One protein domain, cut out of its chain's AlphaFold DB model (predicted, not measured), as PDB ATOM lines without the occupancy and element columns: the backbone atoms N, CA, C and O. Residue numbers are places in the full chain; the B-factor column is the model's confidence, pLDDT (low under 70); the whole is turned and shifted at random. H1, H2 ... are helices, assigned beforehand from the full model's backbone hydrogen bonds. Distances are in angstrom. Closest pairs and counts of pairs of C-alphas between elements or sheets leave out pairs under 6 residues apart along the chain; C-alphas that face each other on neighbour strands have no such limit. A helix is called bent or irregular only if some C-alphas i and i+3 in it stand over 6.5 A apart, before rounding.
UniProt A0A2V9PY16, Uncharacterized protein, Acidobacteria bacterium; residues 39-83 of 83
ATOM      1  N   ALA A  39     150.003 -25.782 207.465       92.06
ATOM      2  CA  ALA A  39     149.788 -26.798 208.498       92.06
ATOM      3  C   ALA A  39     149.630 -26.189 209.906       92.06
ATOM      4  O   ALA A  39     148.848 -26.679 210.708       92.06
ATOM      5  N   ILE A  40     150.338 -25.096 210.213       93.94
ATOM      6  CA  ILE A  40     150.231 -24.406 211.509       93.94
ATOM      7  C   ILE A  40     148.923 -23.606 211.565       93.94
ATOM      8  O   ILE A  40     148.231 -23.644 212.579       93.94
ATOM      9  N   SER A  41     148.557 -22.940 210.464       95.12
ATOM     10  CA  SER A  41     147.251 -22.275 210.319       95.12
ATOM     11  C   SER A  41     146.105 -23.260 210.561       95.12
ATOM     12  O   SER A  41     145.252 -23.039 211.419       95.12
ATOM     13  N   GLY A  42     146.150 -24.408 209.883       95.25
ATOM     14  CA  GLY A  42     145.179 -25.480 210.052       95.25
ATOM     15  C   GLY A  42     145.166 -26.065 211.466       95.25
ATOM     16  O   GLY A  42     144.090 -26.285 212.014       95.25
ATOM     17  N   ALA A  43     146.326 -26.263 212.102       96.38
ATOM     18  CA  ALA A  43     146.408 -26.739 213.487       96.38
ATOM     19  C   ALA A  43     145.736 -25.773 214.478       96.38
ATOM     20  O   ALA A  43     145.016 -26.209 215.378       96.38
ATOM     21  N   LEU A  44     145.937 -24.462 214.296       96.38
ATOM     22  CA  LEU A  44     145.297 -23.421 215.104       96.38
ATOM     23  C   LEU A  44     143.779 -23.420 214.919       96.38
ATOM     24  O   LEU A  44     143.049 -23.393 215.908       96.38
ATOM     25  N   VAL A  45     143.302 -23.507 213.676       96.12
ATOM     26  CA  VAL A  45     141.869 -23.657 213.378       96.12
ATOM     27  C   VAL A  45     141.316 -24.915 214.053       96.12
ATOM     28  O   VAL A  45     140.305 -24.851 214.749       96.12
ATOM     29  N   GLY A  46     142.014 -26.043 213.913       96.00
ATOM     30  CA  GLY A  46     141.669 -27.318 214.534       96.00
ATOM     31  C   GLY A  46     141.508 -27.227 216.052       96.00
ATOM     32  O   GLY A  46     140.502 -27.686 216.593       96.00
ATOM     33  N   LEU A  47     142.457 -26.584 216.733       96.56
ATOM     34  CA  LEU A  47     142.400 -26.325 218.175       96.56
ATOM     35  C   LEU A  47     141.224 -25.425 218.567       96.56
ATOM     36  O   LEU A  47     140.484 -25.754 219.495       96.56
ATOM     37  N   LEU A  48     141.051 -24.300 217.869       95.50
ATOM     38  CA  LEU A  48     140.034 -23.299 218.200       95.50
ATOM     39  C   LEU A  48     138.613 -23.836 218.022       95.50
ATOM     40  O   LEU A  48     137.760 -23.599 218.875       95.50
ATOM     41  N   ILE A  49     138.365 -24.597 216.956       95.81
ATOM     42  CA  ILE A  49     137.053 -25.210 216.712       95.81
ATOM     43  C   ILE A  49     136.783 -26.373 217.677       95.81
ATOM     44  O   ILE A  49     135.642 -26.593 218.073       95.81
ATOM     45  N   SER A  50     137.822 -27.087 218.116       94.62
ATOM     46  CA  SER A  50     137.674 -28.239 219.018       94.62
ATOM     47  C   SER A  50     137.525 -27.861 220.497       94.62
ATOM     48  O   SER A  50     137.114 -28.695 221.302       94.62
ATOM     49  N   LEU A  51     137.833 -26.617 220.876       94.94
ATOM     50  CA  LEU A  51     137.667 -26.095 222.240       94.94
ATOM     51  C   LEU A  51     136.238 -26.226 222.801       94.94
ATOM     52  O   LEU A  51     136.089 -26.817 223.872       94.94
ATOM     53  N   PRO A  52     135.181 -25.726 222.131       92.50
ATOM     54  CA  PRO A  52     133.811 -25.852 222.633       92.50
ATOM     55  C   PRO A  52     133.375 -27.315 222.795       92.50
ATOM     56  O   PRO A  52     132.766 -27.663 223.807       92.50
ATOM     57  N   ASP A  53     133.751 -28.187 221.855       91.19
ATOM     58  CA  ASP A  53     133.485 -29.628 221.942       91.19
ATOM     59  C   ASP A  53     134.183 -30.262 223.155       91.19
ATOM     60  O   ASP A  53     133.589 -31.071 223.877       91.19
ATOM     61  N   ALA A  54     135.444 -29.885 223.399       93.00
ATOM     62  CA  ALA A  54     136.232 -30.368 224.527       93.00
ATOM     63  C   ALA A  54     135.607 -29.972 225.872       93.00
ATOM     64  O   ALA A  54     135.560 -30.801 226.785       93.00
ATOM     65  N   PHE A  55     135.073 -28.751 225.982       93.19
ATOM     66  CA  PHE A  55     134.346 -28.304 227.172       93.19
ATOM     67  C   PHE A  55     133.021 -29.045 227.354       93.19
ATOM     68  O   PHE A  55     132.731 -29.505 228.462       93.19
ATOM     69  N   ALA A  56     132.242 -29.210 226.282       90.38
ATOM     70  CA  ALA A  56     130.948 -29.887 226.335       90.38
ATOM     71  C   ALA A  56     131.081 -31.354 226.778       90.38
ATOM     72  O   ALA A  56     130.288 -31.840 227.585       90.38
ATOM     73  N   MET A  57     132.109 -32.053 226.287       89.81
ATOM     74  CA  MET A  57     132.326 -33.480 226.554       89.81
ATOM     75  C   MET A  57     133.321 -33.754 227.692       89.81
ATOM     76  O   MET A  57     133.549 -34.917 228.026       89.81
ATOM     77  N   LYS A  58     133.934 -32.715 228.279       90.31
ATOM     78  CA  LYS A  58     135.016 -32.811 229.282       90.31
ATOM     79  C   LYS A  58     136.195 -33.702 228.849       90.31
ATOM     80  O   LYS A  58     136.918 -34.231 229.691       90.31
ATOM     81  N   SER A  59     136.398 -33.871 227.542       90.50
ATOM     82  CA  SER A  59     137.432 -34.733 226.962       90.50
ATOM     83  C   SER A  59     138.467 -33.891 226.225       90.50
ATOM     84  O   SER A  59     138.435 -33.740 225.007       90.50
ATOM     85  N   TYR A  60     139.389 -33.305 226.985       91.50
ATOM     86  CA  TYR A  60     140.351 -32.334 226.462       91.50
ATOM     87  C   TYR A  60     141.399 -32.969 225.557       91.50
ATOM     88  O   TYR A  60     141.574 -32.544 224.422       91.50
ATOM     89  N   VAL A  61     142.074 -34.014 226.036       93.50
ATOM     90  CA  VAL A  61     143.201 -34.618 225.309       93.50
ATOM     91  C   VAL A  61     142.736 -35.231 223.990       93.50
ATOM     92  O   VAL A  61     143.337 -34.978 222.949       93.50
ATOM     93  N   GLY A  62     141.635 -35.987 224.014       92.62
ATOM     94  CA  GLY A  62     141.112 -36.647 222.819       92.62
ATOM     95  C   GLY A  62     140.589 -35.656 221.783       92.62
ATOM     96  O   GLY A  62     140.966 -35.724 220.614       92.62
ATOM     97  N   ILE A  63     139.741 -34.710 222.196       93.88
ATOM     98  CA  ILE A  63     139.076 -33.800 221.255       93.88
ATOM     99  C   ILE A  63     140.049 -32.743 220.729       93.88
ATOM    100  O   ILE A  63     140.121 -32.541 219.519       93.88
ATOM    101  N   LEU A  64     140.848 -32.120 221.600       95.88
ATOM    102  CA  LEU A  64     141.830 -31.125 221.163       95.88
ATOM    103  C   LEU A  64     142.959 -31.770 220.359       95.88
ATOM    104  O   LEU A  64     143.368 -31.212 219.345       95.88
ATOM    105  N   GLY A  65     143.436 -32.949 220.769       95.81
ATOM    106  CA  GLY A  65     144.491 -33.665 220.053       95.81
ATOM    107  C   GLY A  65     144.060 -34.066 218.644       95.81
ATOM    108  O   GLY A  65     144.770 -33.797 217.678       95.81
ATOM    109  N   THR A  66     142.865 -34.650 218.505       94.88
ATOM    110  CA  THR A  66     142.336 -35.018 217.182       94.88
ATOM    111  C   THR A  66     142.044 -33.793 216.323       94.88
ATOM    112  O   THR A  66     142.390 -33.798 215.145       94.88
ATOM    113  N   GLY A  67     141.488 -32.729 216.905       94.88
ATOM    114  CA  GLY A  67     141.260 -31.457 216.224       94.88
ATOM    115  C   GLY A  67     142.537 -30.819 215.692       94.88
ATOM    116  O   GLY A  67     142.589 -30.424 214.530       94.88
ATOM    117  N   LEU A  68     143.583 -30.775 216.517       97.06
ATOM    118  CA  LEU A  68     144.902 -30.255 216.154       97.06
ATOM    119  C   LEU A  68     145.509 -31.038 214.989       97.06
ATOM    120  O   LEU A  68     145.913 -30.438 213.995       97.06
ATOM    121  N   ILE A  69     145.557 -32.370 215.102       97.06
ATOM    122  CA  ILE A  69     146.150 -33.239 214.077       97.06
ATOM    123  C   ILE A  69     145.356 -33.129 212.773       97.06
ATOM    124  O   ILE A  69     145.940 -32.915 211.712       97.06
ATOM    125  N   PHE A  70     144.027 -33.223 212.849       95.50
ATOM    126  CA  PHE A  70     143.165 -33.135 211.676       95.50
ATOM    127  C   PHE A  70     143.267 -31.766 210.999       95.50
ATOM    128  O   PHE A  70     143.438 -31.698 209.785       95.50
ATOM    129  N   GLY A  71     143.240 -30.681 211.775       95.75
ATOM    130  CA  GLY A  71     143.413 -29.325 211.264       95.75
ATOM    131  C   GLY A  71     144.767 -29.127 210.585       95.75
ATOM    132  O   GLY A  71     144.825 -28.566 209.492       95.75
ATOM    133  N   ALA A  72     145.852 -29.637 211.178       96.25
ATOM    134  CA  ALA A  72     147.188 -29.545 210.594       96.25
ATOM    135  C   ALA A  72     147.280 -30.254 209.236       96.25
ATOM    136  O   ALA A  72     147.809 -29.691 208.273       96.25
ATOM    137  N   ILE A  73     146.726 -31.467 209.156       95.81
ATOM    138  CA  ILE A  73     146.675 -32.254 207.921       95.81
ATOM    139  C   ILE A  73     145.791 -31.557 206.883       95.81
ATOM    140  O   ILE A  73     146.202 -31.441 205.734       95.81
ATOM    141  N   ALA A  74     144.622 -31.044 207.276       94.00
ATOM    142  CA  ALA A  74     143.702 -30.354 206.375       94.00
ATOM    143  C   ALA A  74     144.325 -29.082 205.779       94.00
ATOM    144  O   ALA A  74     144.278 -28.888 204.566       94.00
ATOM    145  N   GLY A  75     144.969 -28.251 206.603       93.12
ATOM    146  CA  GLY A  75     145.653 -27.043 206.130       93.12
ATOM    147  C   GLY A  75     146.852 -27.353 205.227       93.12
ATOM    148  O   GLY A  75     147.103 -26.646 204.250       93.12
ATOM    149  N   TRP A  76     147.584 -28.435 205.508       94.00
ATOM    150  CA  TRP A  76     148.651 -28.907 204.624       94.00
ATOM    151  C   TRP A  76     148.108 -29.425 203.287       94.00
ATOM    152  O   TRP A  76     148.594 -29.011 202.236       94.00
ATOM    153  N   ALA A  77     147.080 -30.273 203.322       92.38
ATOM    154  CA  ALA A  77     146.438 -30.847 202.143       92.38
ATOM    155  C   ALA A  77     145.827 -29.767 201.240       92.38
ATOM    156  O   ALA A  77     146.002 -29.810 200.024       92.38
ATOM    157  N   ALA A  78     145.189 -28.752 201.829       90.44
ATOM    158  CA  ALA A  78     144.658 -27.610 201.092       90.44
ATOM    159  C   ALA A  78     145.754 -26.857 200.324       90.44
ATOM    160  O   ALA A  78     145.554 -26.497 199.169       90.44
ATOM    161  N   LYS A  79     146.937 -26.679 200.924       89.81
ATOM    162  CA  LYS A  79     148.089 -26.092 200.228       89.81
ATOM    163  C   LYS A  79     148.645 -27.014 199.140       89.81
ATOM    164  O   LYS A  79     149.071 -26.525 198.104       89.81
ATOM    165  N   ALA A  80     148.706 -28.318 199.405       88.81
ATOM    166  CA  ALA A  80     149.316 -29.295 198.507       88.81
ATOM    167  C   ALA A  80     148.483 -29.565 197.243       88.81
ATOM    168  O   ALA A  80     149.055 -29.898 196.210       88.81
ATOM    169  N   TRP A  81     147.154 -29.452 197.330       86.19
ATOM    170  CA  TRP A  81     146.238 -29.760 196.225       86.19
ATOM    171  C   TRP A  81     145.461 -28.557 195.690       86.19
ATOM    172  O   TRP A  81     144.909 -28.641 194.599       86.19
ATOM    173  N   GLY A  82     145.378 -27.461 196.446       73.62
ATOM    174  CA  GLY A  82     144.715 -26.224 196.023       73.62
ATOM    175  C   GLY A  82     145.621 -25.246 195.270       73.62
ATOM    176  O   GLY A  82     145.182 -24.132 194.993       73.62
ATOM    177  N   SER A  83     146.874 -25.631 194.997       55.81
ATOM    178  CA  SER A  83     147.864 -24.864 194.227       55.81
ATOM    179  C   SER A  83     147.844 -25.211 192.747       55.81
ATOM    180  O   SER A  83     147.959 -26.426 192.464       55.81
TER     181      SER A  83
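This is residues 39 to 83 of the 83 residues of an uncharacterized protein of Acidobacteria bacterium (UniProt A0A2V9PY16). Here the reader meets a slim helical hairpin: two helices, H1 and H2, run side by side in opposite ways and are joined by a tight turn at one end of a rod. H2 is the longer and runs on past the start of H1 at the other end, while H1 is kinked near residue 51. The printed part has 45 residues, with two named helices in the order H1, H2 and no named strand, and its class is all helix. It is only just compact, close to loose, with a radius of gyration of the C-alphas of 11.1 A, and the C-alphas span 38 by 13 by 12 A.

Find C-alpha 39 at (149.788, -26.798, 208.498); from there H1, residues 39 to 57, runs 26.0 A to C-alpha 57 at (132.326, -33.480, 226.554). Look near residue 51 for its kink of 34 degrees. H1 is only just irregular: C-alphas 49 and 52 are 6.8 A apart. After Lys 58 and Ser 59 comes H2, residues 60 to 81, which runs 30.9 A to C-alpha 81 at (146.238, -29.760, 196.225).

H1 and H2 form a helical hairpin and touch, with 53 pairs of C-alphas within 8 A. Look at Ala 43 and Ala 72 for their closest C-alphas, 4.1 A apart. The two helices run opposite ways at a shallow tilt of 30 degrees, and their centres are 8.8 A apart. In H2 every O i to N i+4 pair is within hydrogen-bond range; in H1 13 of 15 are.

The two C-alphas farthest apart are those of Lys 58 and Ser 83, at 38.2 A. The printed part has no cut and ends at residue 83, the chain's last residue. The link from H1 to H2 is tight. The mean pLDDT of the printed part is 92.4, and one printed residue, Ser 83, is under 70.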